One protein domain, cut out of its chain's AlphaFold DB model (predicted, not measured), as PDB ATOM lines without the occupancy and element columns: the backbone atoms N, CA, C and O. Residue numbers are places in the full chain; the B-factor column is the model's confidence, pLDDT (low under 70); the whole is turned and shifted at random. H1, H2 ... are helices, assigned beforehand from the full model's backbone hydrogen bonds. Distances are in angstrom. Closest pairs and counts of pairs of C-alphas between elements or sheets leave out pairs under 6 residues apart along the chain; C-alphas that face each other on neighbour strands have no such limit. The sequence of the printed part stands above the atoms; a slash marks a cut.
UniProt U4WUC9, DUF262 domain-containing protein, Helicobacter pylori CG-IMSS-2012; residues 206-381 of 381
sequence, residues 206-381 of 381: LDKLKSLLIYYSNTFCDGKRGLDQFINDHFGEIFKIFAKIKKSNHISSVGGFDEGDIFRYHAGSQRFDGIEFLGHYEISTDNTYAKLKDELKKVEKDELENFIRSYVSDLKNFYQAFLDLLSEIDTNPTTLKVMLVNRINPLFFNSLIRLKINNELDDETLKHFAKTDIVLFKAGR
ATOM      1  N   LEU A 206     -22.518 -38.259  -0.568       89.56
ATOM      2  CA  LEU A 206     -23.055 -39.578  -0.233       89.56
ATOM      3  C   LEU A 206     -22.087 -40.388   0.639       89.56
ATOM      4  O   LEU A 206     -22.527 -41.067   1.568       89.56
ATOM      5  N   ASP A 207     -20.775 -40.249   0.419       83.56
ATOM      6  CA  ASP A 207     -19.756 -40.857   1.281       83.56
ATOM      7  C   ASP A 207     -19.802 -40.243   2.694       83.56
ATOM      8  O   ASP A 207     -19.761 -40.972   3.689       83.56
ATOM      9  N   LYS A 208     -19.949 -38.911   2.806       82.88
ATOM     10  CA  LYS A 208     -20.093 -38.212   4.101       82.88
ATOM     11  C   LYS A 208     -21.350 -38.660   4.849       82.88
ATOM     12  O   LYS A 208     -21.267 -38.974   6.035       82.88
ATOM     13  N   LEU A 209     -22.492 -38.722   4.162       88.69
ATOM     14  CA  LEU A 209     -23.783 -39.124   4.729       88.69
ATOM     15  C   LEU A 209     -23.759 -40.563   5.229       88.69
ATOM     16  O   LEU A 209     -24.095 -40.815   6.385       88.69
ATOM     17  N   LYS A 210     -23.291 -41.494   4.393       88.88
ATOM     18  CA  LYS A 210     -23.111 -42.894   4.783       88.88
ATOM     19  C   LYS A 210     -22.265 -43.004   6.046       88.88
ATOM     20  O   LYS A 210     -22.626 -43.693   6.997       88.88
ATOM     21  N   SER A 211     -21.149 -42.279   6.054       82.69
ATOM     22  CA  SER A 211     -20.197 -42.299   7.155       82.69
ATOM     23  C   SER A 211     -20.802 -41.793   8.464       82.69
ATOM     24  O   SER A 211     -20.589 -42.385   9.521       82.69
ATOM     25  N   LEU A 212     -21.582 -40.712   8.386       84.88
ATOM     26  CA  LEU A 212     -22.302 -40.148   9.521       84.88
ATOM     27  C   LEU A 212     -23.300 -41.155  10.106       84.88
ATOM     28  O   LEU A 212     -23.334 -41.350  11.316       84.88
ATOM     29  N   LEU A 213     -24.080 -41.827   9.262       89.44
ATOM     30  CA  LEU A 213     -25.105 -42.769   9.717       89.44
ATOM     31  C   LEU A 213     -24.496 -44.031  10.339       89.44
ATOM     32  O   LEU A 213     -24.957 -44.474  11.390       89.44
ATOM     33  N   ILE A 214     -23.408 -44.555   9.766       84.75
ATOM     34  CA  ILE A 214     -22.660 -45.673  10.365       84.75
ATOM     35  C   ILE A 214     -22.059 -45.266  11.720       84.75
ATOM     36  O   ILE A 214     -22.037 -46.064  12.658       84.75
ATOM     37  N   TYR A 215     -21.613 -44.015  11.873       81.19
ATOM     38  CA  TYR A 215     -21.145 -43.518  13.169       81.19
ATOM     39  C   TYR A 215     -22.240 -43.571  14.241       81.19
ATOM     40  O   TYR A 215     -21.986 -44.075  15.341       81.19
ATOM     41  N   TYR A 216     -23.438 -43.075  13.930       84.75
ATOM     42  CA  TYR A 216     -24.554 -43.084  14.876       84.75
ATOM     43  C   TYR A 216     -25.015 -44.512  15.196       84.75
ATOM     44  O   TYR A 216     -25.197 -44.834  16.369       84.75
ATOM     45  N   SER A 217     -25.071 -45.391  14.189       85.75
ATOM     46  CA  SER A 217     -25.339 -46.826  14.366       85.75
ATOM     47  C   SER A 217     -24.373 -47.478  15.369       85.75
ATOM     48  O   SER A 217     -24.797 -48.064  16.367       85.75
ATOM     49  N   ASN A 218     -23.062 -47.297  15.185       80.44
ATOM     50  CA  ASN A 218     -22.060 -47.911  16.062       80.44
ATOM     51  C   ASN A 218     -22.017 -47.325  17.470       80.44
ATOM     52  O   ASN A 218     -21.696 -48.028  18.425       80.44
ATOM     53  N   THR A 219     -22.271 -46.025  17.600       75.81
ATOM     54  CA  THR A 219     -22.090 -45.323  18.877       75.81
ATOM     55  C   THR A 219     -23.307 -45.459  19.785       75.81
ATOM     56  O   THR A 219     -23.155 -45.458  21.005       75.81
ATOM     57  N   PHE A 220     -24.505 -45.556  19.207       77.81
ATOM     58  CA  PHE A 220     -25.754 -45.407  19.954       77.81
ATOM     59  C   PHE A 220     -26.748 -46.557  19.753       77.81
ATOM     60  O   PHE A 220     -27.627 -46.713  20.592       77.81
ATOM     61  N   CYS A 221     -26.587 -47.384  18.713       72.94
ATOM     62  CA  CYS A 221     -27.437 -48.556  18.453       72.94
ATOM     63  C   CYS A 221     -26.713 -49.885  18.763       72.94
ATOM     64  O   CYS A 221     -27.006 -50.916  18.154       72.94
ATOM     65  N   ASP A 222     -25.730 -49.848  19.672       64.56
ATOM     66  CA  ASP A 222     -24.893 -50.980  20.108       64.56
ATOM     67  C   ASP A 222     -24.194 -51.752  18.978       64.56
ATOM     68  O   ASP A 222     -23.904 -52.942  19.114       64.56
ATOM     69  N   GLY A 223     -23.935 -51.095  17.840       55.69
ATOM     70  CA  GLY A 223     -23.279 -51.728  16.696       55.69
ATOM     71  C   GLY A 223     -23.960 -53.035  16.285       55.69
ATOM     72  O   GLY A 223     -23.273 -53.986  15.899       55.69
ATOM     73  N   LYS A 224     -25.299 -53.136  16.421       58.34
ATOM     74  CA  LYS A 224     -26.051 -54.302  15.940       58.34
ATOM     75  C   LYS A 224     -25.621 -54.531  14.496       58.34
ATOM     76  O   LYS A 224     -26.000 -53.755  13.625       58.34
ATOM     77  N   ARG A 225     -24.848 -55.594  14.245       59.78
ATOM     78  CA  ARG A 225     -24.227 -55.883  12.936       59.78
ATOM     79  C   ARG A 225     -25.197 -55.733  11.759       59.78
ATOM     80  O   ARG A 225     -24.804 -55.330  10.673       59.78
ATOM     81  N   GLY A 226     -26.484 -56.001  11.990       69.50
ATOM     82  CA  GLY A 226     -27.532 -55.819  10.992       69.50
ATOM     83  C   GLY A 226     -27.795 -54.373  10.548       69.50
ATOM     84  O   GLY A 226     -28.230 -54.195   9.417       69.50
ATOM     85  N   LEU A 227     -27.580 -53.342  11.375       86.19
ATOM     86  CA  LEU A 227     -27.837 -51.946  10.987       86.19
ATOM     87  C   LEU A 227     -26.716 -51.386  10.104       86.19
ATOM     88  O   LEU A 227     -27.006 -50.791   9.071       86.19
ATOM     89  N   ASP A 228     -25.453 -51.644  10.441       83.75
ATOM     90  CA  ASP A 228     -24.308 -51.256   9.607       83.75
ATOM     91  C   ASP A 228     -24.358 -51.918   8.231       83.75
ATOM     92  O   ASP A 228     -24.209 -51.244   7.208       83.75
ATOM     93  N   GLN A 229     -24.637 -53.225   8.202       82.88
ATOM     94  CA  GLN A 229     -24.823 -53.959   6.956       82.88
ATOM     95  C   GLN A 229     -25.998 -53.390   6.152       82.88
ATOM     96  O   GLN A 229     -25.858 -53.124   4.962       82.88
ATOM     97  N   PHE A 230     -27.122 -53.097   6.812       89.81
ATOM     98  CA  PHE A 230     -28.279 -52.471   6.175       89.81
ATOM     99  C   PHE A 230     -27.938 -51.113   5.541       89.81
ATOM    100  O   PHE A 230     -28.328 -50.868   4.398       89.81
ATOM    101  N   ILE A 231     -27.197 -50.248   6.246       90.75
ATOM    102  CA  ILE A 231     -26.739 -48.960   5.709       90.75
ATOM    103  C   ILE A 231     -25.818 -49.201   4.507       90.75
ATOM    104  O   ILE A 231     -25.993 -48.576   3.462       90.75
ATOM    105  N   ASN A 232     -24.854 -50.115   4.628       87.38
ATOM    106  CA  ASN A 232     -23.924 -50.455   3.554       87.38
ATOM    107  C   ASN A 232     -24.641 -50.929   2.284       87.38
ATOM    108  O   ASN A 232     -24.340 -50.419   1.203       87.38
ATOM    109  N   ASP A 233     -25.601 -51.841   2.412       89.69
ATOM    110  CA  ASP A 233     -26.352 -52.391   1.282       89.69
ATOM    111  C   ASP A 233     -27.184 -51.312   0.581       89.69
ATOM    112  O   ASP A 233     -27.094 -51.144  -0.639       89.69
ATOM    113  N   HIS A 234     -27.915 -50.499   1.350       94.88
ATOM    114  CA  HIS A 234     -28.734 -49.420   0.794       94.88
ATOM    115  C   HIS A 234     -27.895 -48.335   0.122       94.88
ATOM    116  O   HIS A 234     -28.248 -47.885  -0.967       94.88
ATOM    117  N   PHE A 235     -26.768 -47.929   0.715       93.25
ATOM    118  CA  PHE A 235     -25.867 -46.979   0.058       93.25
ATOM    119  C   PHE A 235     -25.200 -47.582  -1.180       93.25
ATOM    120  O   PHE A 235     -25.042 -46.879  -2.173       93.25
ATOM    121  N   GLY A 236     -24.873 -48.878  -1.171       88.94
ATOM    122  CA  GLY A 236     -24.425 -49.594  -2.366       88.94
ATOM    123  C   GLY A 236     -25.443 -49.513  -3.511       88.94
ATOM    124  O   GLY A 236     -25.066 -49.265  -4.659       88.94
ATOM    125  N   GLU A 237     -26.736 -49.660  -3.213       93.94
ATOM    126  CA  GLU A 237     -27.820 -49.440  -4.179       93.94
ATOM    127  C   GLU A 237     -27.923 -47.969  -4.611       93.94
ATOM    128  O   GLU A 237     -27.965 -47.705  -5.812       93.94
ATOM    129  N   ILE A 238     -27.870 -47.011  -3.678       95.31
ATOM    130  CA  ILE A 238     -27.900 -45.569  -3.985       95.31
ATOM    131  C   ILE A 238     -26.761 -45.184  -4.935       95.31
ATOM    132  O   ILE A 238     -27.005 -44.507  -5.932       95.31
ATOM    133  N   PHE A 239     -25.530 -45.653  -4.699       90.75
ATOM    134  CA  PHE A 239     -24.400 -45.388  -5.593       90.75
ATOM    135  C   PHE A 239     -24.643 -45.935  -7.004       90.75
ATOM    136  O   PHE A 239     -24.362 -45.248  -7.991       90.75
ATOM    137  N   LYS A 240     -25.205 -47.145  -7.120       89.75
ATOM    138  CA  LYS A 240     -25.562 -47.747  -8.417       89.75
ATOM    139  C   LYS A 240     -26.665 -46.955  -9.121       89.75
ATOM    140  O   LYS A 240     -26.571 -46.734 -10.328       89.75
ATOM    141  N   ILE A 241     -27.694 -46.526  -8.392       94.25
ATOM    142  CA  ILE A 241     -28.794 -45.710  -8.924       94.25
ATOM    143  C   ILE A 241     -28.257 -44.360  -9.405       94.25
ATOM    144  O   ILE A 241     -28.510 -43.965 -10.542       94.25
ATOM    145  N   PHE A 242     -27.443 -43.685  -8.595       92.19
ATOM    146  CA  PHE A 242     -26.868 -42.391  -8.946       92.19
ATOM    147  C   PHE A 242     -25.950 -42.467 -10.175       92.19
ATOM    148  O   PHE A 242     -26.020 -41.608 -11.054       92.19
ATOM    149  N   ALA A 243     -25.158 -43.536 -10.309       87.31
ATOM    150  CA  ALA A 243     -24.369 -43.777 -11.516       87.31
ATOM    151  C   ALA A 243     -25.248 -43.911 -12.778       87.31
ATOM    152  O   ALA A 243     -24.885 -43.401 -13.839       87.31
ATOM    153  N   LYS A 244     -26.426 -44.547 -12.673       90.88
ATOM    154  CA  LYS A 244     -27.399 -44.628 -13.777       90.88
ATOM    155  C   LYS A 244     -28.030 -43.269 -14.088       90.88
ATOM    156  O   LYS A 244     -28.128 -42.919 -15.260       90.88
ATOM    157  N   ILE A 245     -28.391 -42.486 -13.065       92.12
ATOM    158  CA  ILE A 245     -28.929 -41.122 -13.221       92.12
ATOM    159  C   ILE A 245     -27.949 -40.251 -14.013       92.12
ATOM    160  O   ILE A 245     -28.333 -39.660 -15.018       92.12
ATOM    161  N   LYS A 246     -26.665 -40.237 -13.625       88.19
ATOM    162  CA  LYS A 246     -25.620 -39.466 -14.321       88.19
ATOM    163  C   LYS A 246     -25.429 -39.868 -15.786       88.19
ATOM    164  O   LYS A 246     -24.987 -39.044 -16.582       88.19
ATOM    165  N   LYS A 247     -25.724 -41.124 -16.134       86.00
ATOM    166  CA  LYS A 247     -25.611 -41.649 -17.502       86.00
ATOM    167  C   LYS A 247     -26.860 -41.381 -18.349       86.00
ATOM    168  O   LYS A 247     -26.785 -41.494 -19.569       86.00
ATOM    169  N   SER A 248     -28.000 -41.060 -17.738       88.56
ATOM    170  CA  SER A 248     -29.236 -40.804 -18.478       88.56
ATOM    171  C   SER A 248     -29.043 -39.669 -19.484       88.56
ATOM    172  O   SER A 248     -28.547 -38.599 -19.136       88.56
ATOM    173  N   ASN A 249     -29.494 -39.876 -20.724       86.69
ATOM    174  CA  ASN A 249     -29.436 -38.850 -21.771       86.69
ATOM    175  C   ASN A 249     -30.305 -37.624 -21.442       86.69
ATOM    176  O   ASN A 249     -30.105 -36.559 -22.020       86.69
ATOM    177  N   HIS A 250     -31.244 -37.767 -20.502       87.06
ATOM    178  CA  HIS A 250     -32.221 -36.740 -20.150       87.06
ATOM    179  C   HIS A 250     -31.810 -35.888 -18.948       87.06
ATOM    180  O   HIS A 250     -32.438 -34.863 -18.700       87.06
ATOM    181  N   ILE A 251     -30.762 -36.262 -18.198       87.31
ATOM    182  CA  ILE A 251     -30.402 -35.577 -16.942       87.31
ATOM    183  C   ILE A 251     -30.105 -34.087 -17.154       87.31
ATOM    184  O   ILE A 251     -30.586 -33.237 -16.405       87.31
ATOM    185  N   SER A 252     -29.377 -33.753 -18.223       84.31
ATOM    186  CA  SER A 252     -29.070 -32.370 -18.608       84.31
ATOM    187  C   SER A 252     -30.315 -31.611 -19.074       84.31
ATOM    188  O   SER A 252     -30.427 -30.404 -18.860       84.31
ATOM    189  N   SER A 253     -31.282 -32.320 -19.663       83.19
ATOM    190  CA  SER A 253     -32.554 -31.762 -20.115       83.19
ATOM    191  C   SER A 253     -33.502 -31.421 -18.972       83.19
ATOM    192  O   SER A 253     -34.380 -30.598 -19.190       83.19
ATOM    193  N   VAL A 254     -33.339 -31.994 -17.775       82.81
ATOM    194  CA  VAL A 254     -34.272 -31.807 -16.643       82.81
ATOM    195  C   VAL A 254     -33.691 -31.008 -15.471       82.81
ATOM    196  O   VAL A 254     -34.331 -30.908 -14.431       82.81
ATOM    197  N   GLY A 255     -32.502 -30.417 -15.628       79.00
ATOM    198  CA  GLY A 255     -31.884 -29.541 -14.621       79.00
ATOM    199  C   GLY A 255     -30.424 -29.861 -14.307       79.00
ATOM    200  O   GLY A 255     -29.697 -28.966 -13.894       79.00
ATOM    201  N   GLY A 256     -29.965 -31.087 -14.583       80.12
ATOM    202  CA  GLY A 256     -28.573 -31.484 -14.350       80.12
ATOM    203  C   GLY A 256     -28.226 -31.680 -12.872       80.12
ATOM    204  O   GLY A 256     -27.196 -31.188 -12.431       80.12
ATOM    205  N   PHE A 257     -29.083 -32.380 -12.127       83.31
ATOM    206  CA  PHE A 257     -28.942 -32.575 -10.682       83.31
ATOM    207  C   PHE A 257     -27.711 -33.400 -10.285       83.31
ATOM    208  O   PHE A 257     -27.486 -34.490 -10.822       83.31
ATOM    209  N   ASP A 258     -26.967 -32.912  -9.294       86.31
ATOM    210  CA  ASP A 258     -25.898 -33.657  -8.628       86.31
ATOM    211  C   ASP A 258     -26.362 -34.325  -7.315       86.31
ATOM    212  O   ASP A 258     -27.536 -34.293  -6.939       86.31
ATOM    213  N   GLU A 259     -25.442 -34.998  -6.616       87.25
ATOM    214  CA  GLU A 259     -25.753 -35.657  -5.340       87.25
ATOM    215  C   GLU A 259     -26.198 -34.672  -4.249       87.25
ATOM    216  O   GLU A 259     -27.029 -35.021  -3.412       87.25
ATOM    217  N   GLY A 260     -25.667 -33.447  -4.268       87.12
ATOM    218  CA  GLY A 260     -26.005 -32.385  -3.335       87.12
ATOM    219  C   GLY A 260     -27.401 -31.861  -3.569       87.12
ATOM    220  O   GLY A 260     -28.156 -31.711  -2.613       87.12
ATOM    221  N   ASP A 261     -27.768 -31.650  -4.825       87.44
ATOM    222  CA  ASP A 261     -29.115 -31.238  -5.181       87.44
ATOM    223  C   ASP A 261     -30.149 -32.269  -4.717       87.44
ATOM    224  O   ASP A 261     -31.075 -31.925  -3.980       87.44
ATOM    225  N   ILE A 262     -29.964 -33.545  -5.080       90.06
ATOM    226  CA  ILE A 262     -30.901 -34.619  -4.718       90.06
ATOM    227  C   ILE A 262     -31.009 -34.744  -3.193       90.06
ATOM    228  O   ILE A 262     -32.121 -34.835  -2.671       90.06
ATOM    229  N   PHE A 263     -29.887 -34.677  -2.469       89.81
ATOM    230  CA  PHE A 263     -29.885 -34.682  -1.005       89.81
ATOM    231  C   PHE A 263     -30.673 -33.513  -0.407       89.81
ATOM    232  O   PHE A 263     -31.479 -33.727   0.496       89.81
ATOM    233  N   ARG A 264     -30.479 -32.282  -0.902       87.38
ATOM    234  CA  ARG A 264     -31.212 -31.110  -0.396       87.38
ATOM    235  C   ARG A 264     -32.714 -31.250  -0.610       87.38
ATOM    236  O   ARG A 264     -33.492 -30.968   0.302       87.38
ATOM    237  N   TYR A 265     -33.129 -31.712  -1.788       87.62
ATOM    238  CA  TYR A 265     -34.548 -31.914  -2.072       87.62
ATOM    239  C   TYR A 265     -35.144 -33.050  -1.252       87.62
ATOM    240  O   TYR A 265     -36.258 -32.902  -0.759       87.62
ATOM    241  N   HIS A 266     -34.404 -34.140  -1.047       90.00
ATOM    242  CA  HIS A 266     -34.801 -35.216  -0.143       90.00
ATOM    243  C   HIS A 266     -34.985 -34.698   1.288       90.00
ATOM    244  O   HIS A 266     -36.067 -34.852   1.857       90.00
ATOM    245  N   ALA A 267     -33.988 -33.996   1.829       85.75
ATOM    246  CA  ALA A 267     -34.023 -33.435   3.176       85.75
ATOM    247  C   ALA A 267     -35.200 -32.462   3.381       85.75
ATOM    248  O   ALA A 267     -35.843 -32.480   4.428       85.75
ATOM    249  N   GLY A 268     -35.522 -31.647   2.373       78.88
ATOM    250  CA  GLY A 268     -36.633 -30.691   2.416       78.88
ATOM    251  C   GLY A 268     -37.994 -31.241   1.972       78.88
ATOM    252  O   GLY A 268     -38.931 -30.460   1.818       78.88
ATOM    253  N   SER A 269     -38.124 -32.542   1.696       79.19
ATOM    254  CA  SER A 269     -39.354 -33.103   1.107       79.19
ATOM    255  C   SER A 269     -40.354 -33.659   2.115       79.19
ATOM    256  O   SER A 269     -41.535 -33.749   1.794       79.19
ATOM    257  N   GLN A 270     -39.911 -34.043   3.314       75.38
ATOM    258  CA  GLN A 270     -40.798 -34.568   4.347       75.38
ATOM    259  C   GLN A 270     -40.203 -34.422   5.747       75.38
ATOM    260  O   GLN A 270     -39.041 -34.052   5.922       75.38
ATOM    261  N   ARG A 271     -41.025 -34.726   6.752       74.62
ATOM    262  CA  ARG A 271     -40.563 -34.960   8.120       74.62
ATOM    263  C   ARG A 271     -40.157 -36.422   8.250       74.62
ATOM    264  O   ARG A 271     -40.830 -37.290   7.706       74.62
ATOM    265  N   PHE A 272     -39.068 -36.662   8.961       74.50
ATOM    266  CA  PHE A 272     -38.613 -38.002   9.307       74.50
ATOM    267  C   PHE A 272     -38.877 -38.216  10.796       74.50
ATOM    268  O   PHE A 272     -38.803 -37.262  11.570       74.50
ATOM    269  N   ASP A 273     -39.199 -39.443  11.191       66.44
ATOM    270  CA  ASP A 273     -39.527 -39.757  12.585       66.44
ATOM    271  C   ASP A 273     -38.386 -39.335  13.524       66.44
ATOM    272  O   ASP A 273     -37.231 -39.680  13.296       66.44
ATOM    273  N   GLY A 274     -38.688 -38.545  14.555       62.12
ATOM    274  CA  GLY A 274     -37.685 -38.056  15.512       62.12
ATOM    275  C   GLY A 274     -36.864 -36.835  15.066       62.12
ATOM    276  O   GLY A 274     -36.085 -36.322  15.865       62.12
ATOM    277  N   ILE A 275     -37.039 -36.314  13.841       70.25
ATOM    278  CA  ILE A 275     -36.359 -35.092  13.370       70.25
ATOM    279  C   ILE A 275     -37.359 -34.046  12.856       70.25
ATOM    280  O   ILE A 275     -38.157 -34.297  11.948       70.25
ATOM    281  N   GLU A 276     -37.260 -32.815  13.370       62.41
ATOM    282  CA  GLU A 276     -37.962 -31.680  12.773       62.41
ATOM    283  C   GLU A 276     -37.359 -31.318  11.404       62.41
ATOM    284  O   GLU A 276     -36.146 -31.246  11.228       62.41
ATOM    285  N   PHE A 277     -38.246 -31.084  10.431       64.00
ATOM    286  CA  PHE A 277     -37.991 -30.683   9.040       64.00
ATOM    287  C   PHE A 277     -36.556 -30.188   8.731       64.00
ATOM    288  O   PHE A 277     -36.140 -29.096   9.140       64.00
ATOM    289  N   LEU A 278     -35.807 -30.969   7.940       64.88
ATOM    290  CA  LEU A 278     -34.358 -30.818   7.728       64.88
ATOM    291  C   LEU A 278     -33.931 -29.628   6.855       64.88
ATOM    292  O   LEU A 278     -32.736 -29.418   6.665       64.88
ATOM    293  N   GLY A 279     -34.858 -28.774   6.408       60.16
ATOM    294  CA  GLY A 279     -34.512 -27.469   5.843       60.16
ATOM    295  C   GLY A 279     -35.386 -27.008   4.686       60.16
ATOM    296  O   GLY A 279     -36.011 -27.802   3.992       60.16
ATOM    297  N   HIS A 280     -35.395 -25.690   4.480       57.72
ATOM    298  CA  HIS A 280     -35.914 -25.072   3.265       57.72
ATOM    299  C   HIS A 280     -34.864 -25.165   2.147       57.72
ATOM    300  O   HIS A 280     -33.662 -25.116   2.394       57.72
ATOM    301  N   TYR A 281     -35.331 -25.282   0.910       54.28
ATOM    302  CA  TYR A 281     -34.554 -25.519  -0.313       54.28
ATOM    303  C   TYR A 281     -33.448 -24.489  -0.635       54.28
ATOM    304  O   TYR A 281     -32.604 -24.754  -1.485       54.28
ATOM    305  N   GLU A 282     -33.451 -23.321   0.018       55.19
ATOM    306  CA  GLU A 282     -32.460 -22.239  -0.142       55.19
ATOM    307  C   GLU A 282     -31.148 -22.486   0.620       55.19
ATOM    308  O   GLU A 282     -30.184 -21.732   0.490       55.19
ATOM    309  N   ILE A 283     -31.095 -23.536   1.435       68.50
ATOM    310  CA  ILE A 283     -29.937 -23.851   2.265       68.50
ATOM    311  C   ILE A 283     -28.891 -24.588   1.417       68.50
ATOM    312  O   ILE A 283     -29.219 -25.509   0.678       68.50
ATOM    313  N   SER A 284     -27.611 -24.220   1.523       83.00
ATOM    314  CA  SER A 284     -26.530 -24.926   0.821       83.00
ATOM    315  C   SER A 284     -26.443 -26.406   1.229       83.00
ATOM    316  O   SER A 284     -26.927 -26.814   2.288       83.00
ATOM    317  N   THR A 285     -25.786 -27.229   0.407       84.62
ATOM    318  CA  THR A 285     -25.568 -28.655   0.711       84.62
ATOM    319  C   THR A 285     -24.869 -28.842   2.059       84.62
ATOM    320  O   THR A 285     -25.309 -29.653   2.873       84.62
ATOM    321  N   ASP A 286     -23.834 -28.043   2.332       82.75
ATOM    322  CA  ASP A 286     -23.077 -28.111   3.585       82.75
ATOM    323  C   ASP A 286     -23.924 -27.713   4.797       82.75
ATOM    324  O   ASP A 286     -23.876 -28.380   5.829       82.75
ATOM    325  N   ASN A 287     -24.754 -26.675   4.667       83.38
ATOM    326  CA  ASN A 287     -25.643 -26.251   5.746       83.38
ATOM    327  C   ASN A 287     -26.760 -27.277   5.994       83.38
ATOM    328  O   ASN A 287     -27.117 -27.529   7.143       83.38
ATOM    329  N   THR A 288     -27.281 -27.915   4.939       85.38
ATOM    330  CA  THR A 288     -28.269 -29.002   5.057       85.38
ATOM    331  C   THR A 288     -27.653 -30.207   5.769       85.38
ATOM    332  O   THR A 288     -28.249 -30.773   6.684       85.38
ATOM    333  N   TYR A 289     -26.415 -30.561   5.414       86.06
ATOM    334  CA  TYR A 289     -25.658 -31.620   6.078       86.06
ATOM    335  C   TYR A 289     -25.372 -31.289   7.552       86.06
ATOM    336  O   TYR A 289     -25.547 -32.142   8.424       86.06
ATOM    337  N   ALA A 290     -24.972 -30.049   7.852       84.12
ATOM    338  CA  ALA A 290     -24.759 -29.584   9.222       84.12
ATOM    339  C   ALA A 290     -26.049 -29.666  10.051       84.12
ATOM    340  O   ALA A 290     -26.020 -30.185  11.166       84.12
ATOM    341  N   LYS A 291     -27.187 -29.257   9.476       84.56
ATOM    342  CA  LYS A 291     -28.492 -29.356  10.133       84.56
ATOM    343  C   LYS A 291     -28.883 -30.807  10.414       84.56
ATOM    344  O   LYS A 291     -29.249 -31.109  11.542       84.56
ATOM    345  N   LEU A 292     -28.724 -31.718   9.449       86.88
ATOM    346  CA  LEU A 292     -28.939 -33.154   9.679       86.88
ATOM    347  C   LEU A 292     -28.074 -33.678  10.830       86.88
ATOM    348  O   LEU A 292     -28.562 -34.405  11.691       86.88
ATOM    349  N   LYS A 293     -26.796 -33.287  10.875       84.94
ATOM    350  CA  LYS A 293     -25.888 -33.676  11.957       84.94
ATOM    351  C   LYS A 293     -26.345 -33.152  13.319       84.94
ATOM    352  O   LYS A 293     -26.146 -33.857  14.306       84.94
ATOM    353  N   ASP A 294     -26.895 -31.944  13.384       84.62
ATOM    354  CA  ASP A 294     -27.387 -31.347  14.626       84.62
ATOM    355  C   ASP A 294     -28.718 -31.945  15.083       84.62
ATOM    356  O   ASP A 294     -28.876 -32.188  16.276       84.62
ATOM    357  N   GLU A 295     -29.632 -32.257  14.164       84.94
ATOM    358  CA  GLU A 295     -30.885 -32.948  14.490       84.94
ATOM    359  C   GLU A 295     -30.642 -34.393  14.943       84.94
ATOM    360  O   GLU A 295     -31.205 -34.823  15.942       84.94
ATOM    361  N   LEU A 296     -29.709 -35.111  14.309       85.19
ATOM    362  CA  LEU A 296     -29.302 -36.457  14.732       85.19
ATOM    363  C   LEU A 296     -28.815 -36.529  16.190       85.19
ATOM    364  O   LEU A 296     -28.947 -37.572  16.821       85.19
ATOM    365  N   LYS A 297     -28.262 -35.439  16.743       84.62
ATOM    366  CA  LYS A 297     -27.855 -35.381  18.162       84.62
ATOM    367  C   LYS A 297     -29.046 -35.310  19.119       84.62
ATOM    368  O   LYS A 297     -28.856 -35.555  20.306       84.62
ATOM    369  N   LYS A 298     -30.212 -34.884  18.628       85.25
ATOM    370  CA  LYS A 298     -31.433 -34.673  19.414       85.25
ATOM    371  C   LYS A 298     -32.366 -35.883  19.388       85.25
ATOM    372  O   LYS A 298     -33.239 -35.956  20.240       85.25
ATOM    373  N   VAL A 299     -32.201 -36.789  18.422       83.62
ATOM    374  CA  VAL A 299     -32.991 -38.024  18.331       83.62
ATOM    375  C   VAL A 299     -32.715 -38.888  19.561       83.62
ATOM    376  O   VAL A 299     -31.553 -39.144  19.896       83.62
ATOM    377  N   GLU A 300     -33.777 -39.343  20.222       83.31
ATOM    378  CA  GLU A 300     -33.667 -40.237  21.374       83.31
ATOM    379  C   GLU A 300     -33.010 -41.566  20.972       83.31
ATOM    380  O   GLU A 300     -33.181 -42.078  19.862       83.31
ATOM    381  N   LYS A 301     -32.197 -42.133  21.871       80.12
ATOM    382  CA  LYS A 301     -31.338 -43.286  21.535       80.12
ATOM    383  C   LYS A 301     -32.130 -44.524  21.113       80.12
ATOM    384  O   LYS A 301     -31.664 -45.284  20.270       80.12
ATOM    385  N   ASP A 302     -33.292 -44.734  21.712       81.38
ATOM    386  CA  ASP A 302     -34.206 -45.836  21.422       81.38
ATOM    387  C   ASP A 302     -34.947 -45.666  20.086       81.38
ATOM    388  O   ASP A 302     -35.306 -46.662  19.458       81.38
ATOM    389  N   GLU A 303     -35.097 -44.434  19.595       85.50
ATOM    390  CA  GLU A 303     -35.711 -44.136  18.293       85.50
ATOM    391  C   GLU A 303     -34.695 -44.092  17.141       85.50
ATOM    392  O   GLU A 303     -35.057 -44.264  15.974       85.50
ATOM    393  N   LEU A 304     -33.407 -43.917  17.449       87.19
ATOM    394  CA  LEU A 304     -32.352 -43.699  16.460       87.19
ATOM    395  C   LEU A 304     -32.196 -44.849  15.451       87.19
ATOM    396  O   LEU A 304     -31.963 -44.597  14.270       87.19
ATOM    397  N   GLU A 305     -32.348 -46.110  15.874       88.31
ATOM    398  CA  GLU A 305     -32.322 -47.249  14.942       88.31
ATOM    399  C   GLU A 305     -33.457 -47.146  13.910       88.31
ATOM    400  O   GLU A 305     -33.219 -47.317  12.710       88.31
ATOM    401  N   ASN A 306     -34.674 -46.831  14.361       88.81
ATOM    402  CA  ASN A 306     -35.836 -46.689  13.485       88.81
ATOM    403  C   ASN A 306     -35.672 -45.491  12.550       88.81
ATOM    404  O   ASN A 306     -35.909 -45.629  11.349       88.81
ATOM    405  N   PHE A 307     -35.181 -44.361  13.073       90.25
ATOM    406  CA  PHE A 307     -34.851 -43.195  12.262       90.25
ATOM    407  C   PHE A 307     -33.862 -43.558  11.148       90.25
ATOM    408  O   PHE A 307     -34.148 -43.307   9.980       90.25
ATOM    409  N   ILE A 308     -32.722 -44.181  11.477       90.88
ATOM    410  CA  ILE A 308     -31.687 -44.513  10.485       90.88
ATOM    411  C   ILE A 308     -32.258 -45.443   9.413       90.88
ATOM    412  O   ILE A 308     -32.024 -45.216   8.225       90.88
ATOM    413  N   ARG A 309     -33.021 -46.471   9.806       91.94
ATOM    414  CA  ARG A 309     -33.645 -47.394   8.848       91.94
ATOM    415  C   ARG A 309     -34.612 -46.670   7.917       91.94
ATOM    416  O   ARG A 309     -34.489 -46.806   6.702       91.94
ATOM    417  N   SER A 310     -35.523 -45.883   8.489       91.06
ATOM    418  CA  SER A 310     -36.537 -45.122   7.753       91.06
ATOM    419  C   SER A 310     -35.882 -44.121   6.797       91.06
ATOM    420  O   SER A 310     -36.139 -44.144   5.594       91.06
ATOM    421  N   TYR A 311     -34.932 -43.328   7.299       92.31
ATOM    422  CA  TYR A 311     -34.200 -42.328   6.525       92.31
ATOM    423  C   TYR A 311     -33.432 -42.944   5.349       92.31
ATOM    424  O   TYR A 311     -33.526 -42.453   4.225       92.31
ATOM    425  N   VAL A 312     -32.686 -44.031   5.577       93.88
ATOM    426  CA  VAL A 312     -31.858 -44.668   4.539       93.88
ATOM    427  C   VAL A 312     -32.709 -45.360   3.472       93.88
ATOM    428  O   VAL A 312     -32.405 -45.240   2.281       93.88
ATOM    429  N   SER A 313     -33.777 -46.064   3.862       94.69
ATOM    430  CA  SER A 313     -34.710 -46.658   2.897       94.69
ATOM    431  C   SER A 313     -35.426 -45.595   2.073       94.69
ATOM    432  O   SER A 313     -35.522 -45.731   0.854       94.69
ATOM    433  N   ASP A 314     -35.879 -44.518   2.710       93.81
ATOM    434  CA  ASP A 314     -36.547 -43.421   2.022       93.81
ATOM    435  C   ASP A 314     -35.608 -42.684   1.058       93.81
ATOM    436  O   ASP A 314     -35.978 -42.445  -0.089       93.81
ATOM    437  N   LEU A 315     -34.367 -42.404   1.475       94.62
ATOM    438  CA  LEU A 315     -33.341 -41.820   0.608       94.62
ATOM    439  C   LEU A 315     -33.136 -42.684  -0.638       94.62
ATOM    440  O   LEU A 315     -33.144 -42.175  -1.757       94.62
ATOM    441  N   LYS A 316     -33.022 -44.006  -0.467       95.88
ATOM    442  CA  LYS A 316     -32.918 -44.932  -1.597       95.88
ATOM    443  C   LYS A 316     -34.124 -44.843  -2.532       95.88
ATOM    444  O   LYS A 316     -33.937 -44.720  -3.742       95.88
ATOM    445  N   ASN A 317     -35.337 -44.880  -1.985       95.62
ATOM    446  CA  ASN A 317     -36.569 -44.783  -2.769       95.62
ATOM    447  C   ASN A 317     -36.658 -43.451  -3.522       95.62
ATOM    448  O   ASN A 317     -37.115 -43.424  -4.659       95.62
ATOM    449  N   PHE A 318     -36.157 -42.365  -2.935       95.06
ATOM    450  CA  PHE A 318     -36.100 -41.051  -3.570       95.06
ATOM    451  C   PHE A 318     -35.170 -41.026  -4.787       95.06
ATOM    452  O   PHE A 318     -35.561 -40.555  -5.857       95.06
ATOM    453  N   TYR A 319     -33.969 -41.602  -4.668       95.94
ATOM    454  CA  TYR A 319     -33.072 -41.784  -5.815       95.94
ATOM    455  C   TYR A 319     -33.688 -42.710  -6.875       95.94
ATOM    456  O   TYR A 319     -33.588 -42.422  -8.068       95.94
ATOM    457  N   GLN A 320     -34.334 -43.804  -6.461       96.81
ATOM    458  CA  GLN A 320     -34.956 -44.760  -7.381       96.81
ATOM    459  C   GLN A 320     -36.117 -44.127  -8.156       96.81
ATOM    460  O   GLN A 320     -36.128 -44.201  -9.379       96.81
ATOM    461  N   ALA A 321     -37.024 -43.422  -7.480       95.56
ATOM    462  CA  ALA A 321     -38.142 -42.728  -8.110       95.56
ATOM    463  C   ALA A 321     -37.673 -41.679  -9.130       95.56
ATOM    464  O   ALA A 321     -38.277 -41.530 -10.193       95.56
ATOM    465  N   PHE A 322     -36.564 -40.984  -8.853       95.12
ATOM    466  CA  PHE A 322     -35.974 -40.076  -9.831       95.12
ATOM    467  C   PHE A 322     -35.428 -40.817 -11.062       95.12
ATOM    468  O   PHE A 322     -35.685 -40.402 -12.195       95.12
ATOM    469  N   LEU A 323     -34.718 -41.932 -10.868       95.00
ATOM    470  CA  LEU A 323     -34.250 -42.769 -11.976       95.00
ATOM    471  C   LEU A 323     -35.413 -43.339 -12.806       95.00
ATOM    472  O   LEU A 323     -35.317 -43.376 -14.036       95.00
ATOM    473  N   ASP A 324     -36.499 -43.752 -12.159       94.69
ATOM    474  CA  ASP A 324     -37.688 -44.284 -12.827       94.69
ATOM    475  C   ASP A 324     -38.331 -43.214 -13.714       94.69
ATOM    476  O   ASP A 324     -38.555 -43.455 -14.897       94.69
ATOM    477  N   LEU A 325     -38.506 -41.990 -13.201       93.69
ATOM    478  CA  LEU A 325     -39.016 -40.864 -13.993       93.69
ATOM    479  C   LEU A 325     -38.110 -40.521 -15.178       93.69
ATOM    480  O   LEU A 325     -38.606 -40.238 -16.266       93.69
ATOM    481  N   LEU A 326     -36.787 -40.563 -14.998       93.12
ATOM    482  CA  LEU A 326     -35.844 -40.365 -16.102       93.12
ATOM    483  C   LEU A 326     -35.967 -41.453 -17.173       93.12
ATOM    484  O   LEU A 326     -35.821 -41.151 -18.354       93.12
ATOM    485  N   SER A 327     -36.218 -42.695 -16.766       92.50
ATOM    486  CA  SER A 327     -36.371 -43.836 -17.676       92.50
ATOM    487  C   SER A 327     -37.725 -43.805 -18.393       92.50
ATOM    488  O   SER A 327     -37.835 -44.177 -19.558       92.50
ATOM    489  N   GLU A 328     -38.764 -43.302 -17.726       93.25
ATOM    490  CA  GLU A 328     -40.102 -43.131 -18.294       93.25
ATOM    491  C   GLU A 328     -40.145 -42.096 -19.416       93.25
ATOM    492  O   GLU A 328     -40.984 -42.220 -20.304       93.25
ATOM    493  N   ILE A 329     -39.226 -41.123 -19.446       91.56
ATOM    494  CA  ILE A 329     -39.137 -40.135 -20.535       91.56
ATOM    495  C   ILE A 329     -39.033 -40.810 -21.909       91.56
ATOM    496  O   ILE A 329     -39.637 -40.328 -22.869       91.56
ATOM    497  N   ASP A 330     -38.319 -41.936 -22.002       87.50
ATOM    498  CA  ASP A 330     -38.127 -42.656 -23.266       87.50
ATOM    499  C   ASP A 330     -39.431 -43.255 -23.819       87.50
ATOM    500  O   ASP A 330     -39.537 -43.516 -25.017       87.50
ATOM    501  N   THR A 331     -40.440 -43.463 -22.966       89.12
ATOM    502  CA  THR A 331     -41.713 -44.114 -23.328       89.12
ATOM    503  C   THR A 331     -42.929 -43.200 -23.181       89.12
ATOM    504  O   THR A 331     -43.937 -43.410 -23.856       89.12
ATOM    505  N   ASN A 332     -42.839 -42.150 -22.361       88.31
ATOM    506  CA  ASN A 332     -43.905 -41.195 -22.094       88.31
ATOM    507  C   ASN A 332     -43.398 -39.742 -22.233       88.31
ATOM    508  O   ASN A 332     -42.845 -39.166 -21.290       88.31
ATOM    509  N   PRO A 333     -43.665 -39.082 -23.376       85.44
ATOM    510  CA  PRO A 333     -43.289 -37.683 -23.600       85.44
ATOM    511  C   PRO A 333     -43.915 -36.689 -22.608       85.44
ATOM    512  O   PRO A 333     -43.434 -35.562 -22.478       85.44
ATOM    513  N   THR A 334     -45.000 -37.065 -21.923       87.50
ATOM    514  CA  THR A 334     -45.624 -36.227 -20.886       87.50
ATOM    515  C   THR A 334     -44.725 -36.135 -19.659       87.50
ATOM    516  O   THR A 334     -44.579 -35.042 -19.114       87.50
ATOM    517  N   THR A 335     -44.050 -37.228 -19.286       89.25
ATOM    518  CA  THR A 335     -43.083 -37.244 -18.180       89.25
ATOM    519  C   THR A 335     -41.983 -36.212 -18.404       89.25
ATOM    520  O   THR A 335     -41.676 -35.443 -17.496       89.25
ATOM    521  N   LEU A 336     -41.466 -36.090 -19.635       88.00
ATOM    522  CA  LEU A 336     -40.468 -35.068 -19.957       88.00
ATOM    523  C   LEU A 336     -40.986 -33.652 -19.700       88.00
ATOM    524  O   LEU A 336     -40.297 -32.871 -19.054       88.00
ATOM    525  N   LYS A 337     -42.198 -33.318 -20.159       86.12
ATOM    526  CA  LYS A 337     -42.780 -31.976 -19.965       86.12
ATOM    527  C   LYS A 337     -42.931 -31.619 -18.489       86.12
ATOM    528  O   LYS A 337     -42.617 -30.506 -18.094       86.12
ATOM    529  N   VAL A 338     -43.368 -32.572 -17.672       86.94
ATOM    530  CA  VAL A 338     -43.469 -32.374 -16.219       86.94
ATOM    531  C   VAL A 338     -42.083 -32.186 -15.603       86.94
ATOM    532  O   VAL A 338     -41.876 -31.277 -14.806       86.94
ATOM    533  N   MET A 339     -41.105 -32.989 -16.020       87.25
ATOM    534  CA  MET A 339     -39.728 -32.896 -15.537       87.25
ATOM    535  C   MET A 339     -39.012 -31.616 -16.000       87.25
ATOM    536  O   MET A 339     -38.082 -31.176 -15.329       87.25
ATOM    537  N   LEU A 340     -39.440 -30.981 -17.099       85.69
ATOM    538  CA  LEU A 340     -38.918 -29.683 -17.548       85.69
ATOM    539  C   LEU A 340     -39.280 -28.538 -16.597       85.69
ATOM    540  O   LEU A 340     -38.506 -27.584 -16.501       85.69
ATOM    541  N   VAL A 341     -40.369 -28.658 -15.827       82.69
ATOM    542  CA  VAL A 341     -40.729 -27.680 -14.783       82.69
ATOM    543  C   VAL A 341     -39.586 -27.510 -13.785       82.69
ATOM    544  O   VAL A 341     -39.347 -26.400 -13.318       82.69
ATOM    545  N   ASN A 342     -38.801 -28.563 -13.540       81.69
ATOM    546  CA  ASN A 342     -37.631 -28.509 -12.665       81.69
ATOM    547  C   ASN A 342     -36.541 -27.540 -13.155       81.69
ATOM    548  O   ASN A 342     -35.756 -27.052 -12.347       81.69
ATOM    549  N   ARG A 343     -36.491 -27.219 -14.456       79.19
ATOM    550  CA  ARG A 343     -35.589 -26.181 -14.988       79.19
ATOM    551  C   ARG A 343     -36.077 -24.767 -14.710       79.19
ATOM    552  O   ARG A 343     -35.265 -23.849 -14.680       79.19
ATOM    553  N   ILE A 344     -37.389 -24.592 -14.574       75.19
ATOM    554  CA  ILE A 344     -38.018 -23.302 -14.286       75.19
ATOM    555  C   ILE A 344     -37.988 -23.065 -12.779       75.19
ATOM    556  O   ILE A 344     -37.552 -22.018 -12.312       75.19
ATOM    557  N   ASN A 345     -38.447 -24.059 -12.023       77.06
ATOM    558  CA  ASN A 345     -38.491 -24.034 -10.580       77.06
ATOM    559  C   ASN A 345     -38.035 -25.395 -10.023       77.06
ATOM    560  O   ASN A 345     -38.844 -26.324  -9.932       77.06
ATOM    561  N   PRO A 346     -36.763 -25.512  -9.603       76.31
ATOM    562  CA  PRO A 346     -36.217 -26.744  -9.037       76.31
ATOM    563  C   PRO A 346     -36.951 -27.235  -7.784       76.31
ATOM    564  O   PRO A 346     -36.834 -28.398  -7.411       76.31
ATOM    565  N   LEU A 347     -37.754 -26.377  -7.148       74.56
ATOM    566  CA  LEU A 347     -38.552 -26.730  -5.973       74.56
ATOM    567  C   LEU A 347     -39.669 -27.698  -6.286       74.56
ATOM    568  O   LEU A 347     -40.114 -28.406  -5.396       74.56
ATOM    569  N   PHE A 348     -40.108 -27.759  -7.539       82.88
ATOM    570  CA  PHE A 348     -41.106 -28.731  -7.948       82.88
ATOM    571  C   PHE A 348     -40.579 -30.172  -7.869       82.88
ATOM    572  O   PHE A 348     -41.357 -31.108  -7.677       82.88
ATOM    573  N   PHE A 349     -39.255 -30.348  -7.943       85.00
ATOM    574  CA  PHE A 349     -38.609 -31.652  -7.965       85.00
ATOM    575  C   PHE A 349     -38.996 -32.499  -6.753       85.00
ATOM    576  O   PHE A 349     -39.408 -33.643  -6.917       85.00
ATOM    577  N   ASN A 350     -38.947 -31.935  -5.541       84.81
ATOM    578  CA  ASN A 350     -39.258 -32.688  -4.325       84.81
ATOM    579  C   ASN A 350     -40.685 -33.266  -4.343       84.81
ATOM    580  O   ASN A 350     -40.889 -34.425  -3.993       84.81
ATOM    581  N   SER A 351     -41.649 -32.475  -4.806       86.44
ATOM    582  CA  SER A 351     -43.072 -32.791  -4.816       86.44
ATOM    583  C   SER A 351     -43.357 -33.834  -5.882       86.44
ATOM    584  O   SER A 351     -44.051 -34.811  -5.620       86.44
ATOM    585  N   LEU A 352     -42.740 -33.682  -7.055       88.56
ATOM    586  CA  LEU A 352     -42.831 -34.651  -8.136       88.56
ATOM    587  C   LEU A 352     -42.291 -36.024  -7.719       88.56
ATOM    588  O   LEU A 352     -42.960 -37.036  -7.931       88.56
ATOM    589  N   ILE A 353     -41.111 -36.063  -7.087       90.69
ATOM    590  CA  ILE A 353     -40.538 -37.319  -6.591       90.69
ATOM    591  C   ILE A 353     -41.427 -37.928  -5.497       90.69
ATOM    592  O   ILE A 353     -41.665 -39.132  -5.512       90.69
ATOM    593  N   ARG A 354     -41.973 -37.125  -4.575       91.00
ATOM    594  CA  ARG A 354     -42.857 -37.629  -3.508       91.00
ATOM    595  C   ARG A 354     -44.160 -38.213  -4.048       91.00
ATOM    596  O   ARG A 354     -44.520 -39.315  -3.645       91.00
ATOM    597  N   LEU A 355     -44.802 -37.554  -5.014       90.88
ATOM    598  CA  LEU A 355     -45.978 -38.104  -5.698       90.88
ATOM    599  C   LEU A 355     -45.653 -39.436  -6.383       90.88
ATOM    600  O   LEU A 355     -46.462 -40.361  -6.350       90.88
ATOM    601  N   LYS A 356     -44.454 -39.568  -6.967       92.31
ATOM    602  CA  LYS A 356     -44.001 -40.833  -7.559       92.31
ATOM    603  C   LYS A 356     -43.836 -41.931  -6.505       92.31
ATOM    604  O   LYS A 356     -44.365 -43.019  -6.703       92.31
ATOM    605  N   ILE A 357     -43.151 -41.648  -5.394       91.19
ATOM    606  CA  ILE A 357     -42.952 -42.604  -4.287       91.19
ATOM    607  C   ILE A 357     -44.297 -43.069  -3.709       91.19
ATOM    608  O   ILE A 357     -44.472 -44.255  -3.440       91.19
ATOM    609  N   ASN A 358     -45.250 -42.149  -3.552       90.44
ATOM    610  CA  ASN A 358     -46.564 -42.432  -2.975       90.44
ATOM    611  C   ASN A 358     -47.534 -43.122  -3.952       90.44
ATOM    612  O   ASN A 358     -48.643 -43.468  -3.555       90.44
ATOM    613  N   ASN A 359     -47.135 -43.343  -5.212       90.00
ATOM    614  CA  ASN A 359     -48.005 -43.808  -6.301       90.00
ATOM    615  C   ASN A 359     -49.206 -42.878  -6.578       90.00
ATOM    616  O   ASN A 359     -50.270 -43.329  -6.992       90.00
ATOM    617  N   GLU A 360     -49.023 -41.574  -6.371       90.12
ATOM    618  CA  GLU A 360     -50.023 -40.519  -6.601       90.12
ATOM    619  C   GLU A 360     -49.776 -39.754  -7.916       90.12
ATOM    620  O   GLU A 360     -50.556 -38.887  -8.303       90.12
ATOM    621  N   LEU A 361     -48.685 -40.062  -8.624       88.12
ATOM    622  CA  LEU A 361     -48.354 -39.478  -9.923       88.12
ATOM    623  C   LEU A 361     -48.943 -40.308 -11.075       88.12
ATOM    624  O   LEU A 361     -48.214 -40.990 -11.797       88.12
ATOM    625  N   ASP A 362     -50.265 -40.267 -11.229       87.19
ATOM    626  CA  ASP A 362     -50.968 -40.932 -12.331       87.19
ATOM    627  C   ASP A 362     -50.922 -40.135 -13.656       87.19
ATOM    628  O   ASP A 362     -50.460 -38.990 -13.724       87.19
ATOM    629  N   ASP A 363     -51.404 -40.751 -14.742       83.38
ATOM    630  CA  ASP A 363     -51.401 -40.152 -16.086       83.38
ATOM    631  C   ASP A 363     -52.175 -38.830 -16.156       83.38
ATOM    632  O   ASP A 363     -51.797 -37.920 -16.901       83.38
ATOM    633  N   GLU A 364     -53.266 -38.701 -15.401       86.38
ATOM    634  CA  GLU A 364     -54.037 -37.462 -15.358       86.38
ATOM    635  C   GLU A 364     -53.266 -36.371 -14.614       86.38
ATOM    636  O   GLU A 364     -53.153 -35.252 -15.117       86.38
ATOM    637  N   THR A 365     -52.655 -36.686 -13.479       84.94
ATOM    638  CA  THR A 365     -51.813 -35.769 -12.703       84.94
ATOM    639  C   THR A 365     -50.629 -35.273 -13.536       84.94
ATOM    640  O   THR A 365     -50.380 -34.064 -13.605       84.94
ATOM    641  N   LEU A 366     -49.966 -36.170 -14.277       84.00
ATOM    642  CA  LEU A 366     -48.912 -35.812 -15.232       84.00
ATOM    643  C   LEU A 366     -49.416 -34.842 -16.309       84.00
ATOM    644  O   LEU A 366     -48.766 -33.830 -16.589       84.00
ATOM    645  N   LYS A 367     -50.591 -35.095 -16.901       83.81
ATOM    646  CA  LYS A 367     -51.187 -34.184 -17.896       83.81
ATOM    647  C   LYS A 367     -51.496 -32.810 -17.305       83.81
ATOM    648  O   LYS A 367     -51.304 -31.807 -17.996       83.81
ATOM    649  N   HIS A 368     -51.976 -32.740 -16.063       83.94
ATOM    650  CA  HIS A 368     -52.264 -31.469 -15.397       83.94
ATOM    651  C   HIS A 368     -50.982 -30.666 -15.156       83.94
ATOM    652  O   HIS A 368     -50.929 -29.500 -15.548       83.94
ATOM    653  N   PHE A 369     -49.915 -31.281 -14.639       83.62
ATOM    654  CA  PHE A 369     -48.633 -30.589 -14.468       83.62
ATOM    655  C   PHE A 369     -47.981 -30.182 -15.792       83.62
ATOM    656  O   PHE A 369     -47.441 -29.083 -15.896       83.62
ATOM    657  N   ALA A 370     -48.088 -31.005 -16.837       78.06
ATOM    658  CA  ALA A 370     -47.572 -30.651 -18.158       78.06
ATOM    659  C   ALA A 370     -48.294 -29.432 -18.763       78.06
ATOM    660  O   ALA A 370     -47.694 -28.664 -19.513       78.06
ATOM    661  N   LYS A 371     -49.578 -29.215 -18.440       76.75
ATOM    662  CA  LYS A 371     -50.281 -27.972 -18.806       76.75
ATOM    663  C   LYS A 371     -49.731 -26.769 -18.034       76.75
ATOM    664  O   LYS A 371     -49.658 -25.684 -18.606       76.75
ATOM    665  N   THR A 372     -49.318 -26.953 -16.780       68.12
ATOM    666  CA  THR A 372     -48.693 -25.902 -15.960       68.12
ATOM    667  C   THR A 372     -47.363 -25.427 -16.553       68.12
ATOM    668  O   THR A 372     -47.127 -24.221 -16.583       68.12
ATOM    669  N   ASP A 373     -46.548 -26.327 -17.117       60.62
ATOM    670  CA  ASP A 373     -45.318 -25.973 -17.854       60.62
ATOM    671  C   ASP A 373     -45.595 -24.968 -18.992       60.62
ATOM    672  O   ASP A 373     -44.957 -23.919 -19.085       60.62
ATOM    673  N   ILE A 374     -46.643 -25.208 -19.792       59.06
ATOM    674  CA  ILE A 374     -47.056 -24.317 -20.895       59.06
ATOM    675  C   ILE A 374     -47.413 -22.910 -20.390       59.06
ATOM    676  O   ILE A 374     -47.182 -21.920 -21.090       59.06
ATOM    677  N   VAL A 375     -47.995 -22.808 -19.193       59.03
ATOM    678  CA  VAL A 375     -48.388 -21.528 -18.588       59.03
ATOM    679  C   VAL A 375     -47.165 -20.796 -18.028       59.03
ATOM    680  O   VAL A 375     -46.998 -19.609 -18.302       59.03
ATOM    681  N   LEU A 376     -46.278 -21.497 -17.316       57.25
ATOM    682  CA  LEU A 376     -45.060 -20.918 -16.736       57.25
ATOM    683  C   LEU A 376     -44.070 -20.453 -17.813       57.25
ATOM    684  O   LEU A 376     -43.522 -19.356 -17.711       57.25
ATOM    685  N   PHE A 377     -43.908 -21.219 -18.896       55.53
ATOM    686  CA  PHE A 377     -43.038 -20.844 -20.014       55.53
ATOM    687  C   PHE A 377     -43.550 -19.610 -20.783       55.53
ATOM    688  O   PHE A 377     -42.761 -18.849 -21.340       55.53
ATOM    689  N   LYS A 378     -44.874 -19.384 -20.811       52.88
ATOM    690  CA  LYS A 378     -45.485 -18.186 -21.415       52.88
ATOM    691  C   LYS A 378     -45.408 -16.945 -20.524       52.88
ATOM    692  O   LYS A 378     -45.389 -15.848 -21.063       52.88
ATOM    693  N   ALA A 379     -45.381 -17.109 -19.202       51.09
ATOM    694  CA  ALA A 379     -45.304 -16.000 -18.247       51.09
ATOM    695  C   ALA A 379     -43.873 -15.465 -18.040       51.09
ATOM    696  O   ALA A 379     -43.705 -14.349 -17.565       51.09
ATOM    697  N   GLY A 380     -42.848 -16.252 -18.390       50.38
ATOM    698  CA  GLY A 380     -41.433 -15.871 -18.304       50.38
ATOM    699  C   GLY A 380     -40.840 -15.234 -19.570       50.38
ATOM    700  O   GLY A 380     -39.615 -15.190 -19.685       50.38
ATOM    701  N   ARG A 381     -41.670 -14.801 -20.530       40.81
ATOM    702  CA  ARG A 381     -41.248 -14.060 -21.732       40.81
ATOM    703  C   ARG A 381     -41.662 -12.601 -21.679       40.81
ATOM    704  O   ARG A 381     -42.822 -12.347 -21.294       40.81
TER     705      ARG A 381
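AT A GLANCE: This is residues 206 to 381 of the 381 residues of the protein "DUF262 domain-containing protein" of Helicobacter pylori CG-IMSS-2012 (UniProt U4WUC9). Two long helices, H2 and H5, lie side by side, and H1 completes a three-helix bundle with them; the short H3 and H4 lie to one side of it. Toward the end of H5, H7 crosses it, and beyond H7 the helices H6 and H8 pack together. The printed part has 176 residues with eight named helices, H1 to H8 in order, and no named strand: all helix. It is compact, with a radius of gyration of the C-alphas of 17.2 A, and only just elongated, spanning 55 by 28 by 26 A.

IN THESE COORDINATES: Find C-alpha 206 at (-23.055, -39.578, -0.233), where H1 begins and runs to residue 220. H2, residues 225 to 247, is 33.6 A long. Then come H3, residues 259 to 267, and H4, residues 285 to 296. H5, residues 304 to 328, covers 35.6 A. Last are H6, residues 333 to 344, H7, residues 348 to 357, and H8, residues 363 to 379, ending at C-alpha 379, (-45.304, -16.000, -18.247).

HOW THE PARTS SIT: Start at the hub, H5: it touches H2 at Ile 238 and Lys 316, their closest C-alphas, 5.6 A apart, at a shallow tilt of 20 degrees, the same way. H1 and H2 form a hairpin, with C-alphas 214 and 228 closest at 5.9 A. Residues 304 to 308 of H5 touch H1, closest at Leu 213 and Ile 308, 6.9 A between C-alphas. H3 only just touches H5, with 3 pairs of C-alphas within 8 A, the closest those of His 266 and Leu 315, 6.8 A. Residues 285 to 288 of H4 touch H3, with C-alphas 260 and 285 closest at 5.5 A. Residues 317 to 322 of H5 touch H7 about perpendicular, at 78 degrees, with C-alphas 321 and 353 closest at 6.1 A. H6 touches H8, with C-alphas 338 and 370 closest at 4.9 A. H8 is apart from H5. Every O i to N i+4 pair is within hydrogen-bond range in H1, H2, H3, H4, H5 and H7; H6 has 4 of 8, and H8 12 of 13.

THE WHOLE: Look at Asp 222 and Arg 381 for the two C-alphas farthest apart, 58.1 A. The printed part has no cut; the links H2 to H3 and H3 to H4 are long. Confidence is under 70 at residues 222 to 226, 273 to 274, 276 to 283 and 372 to 381.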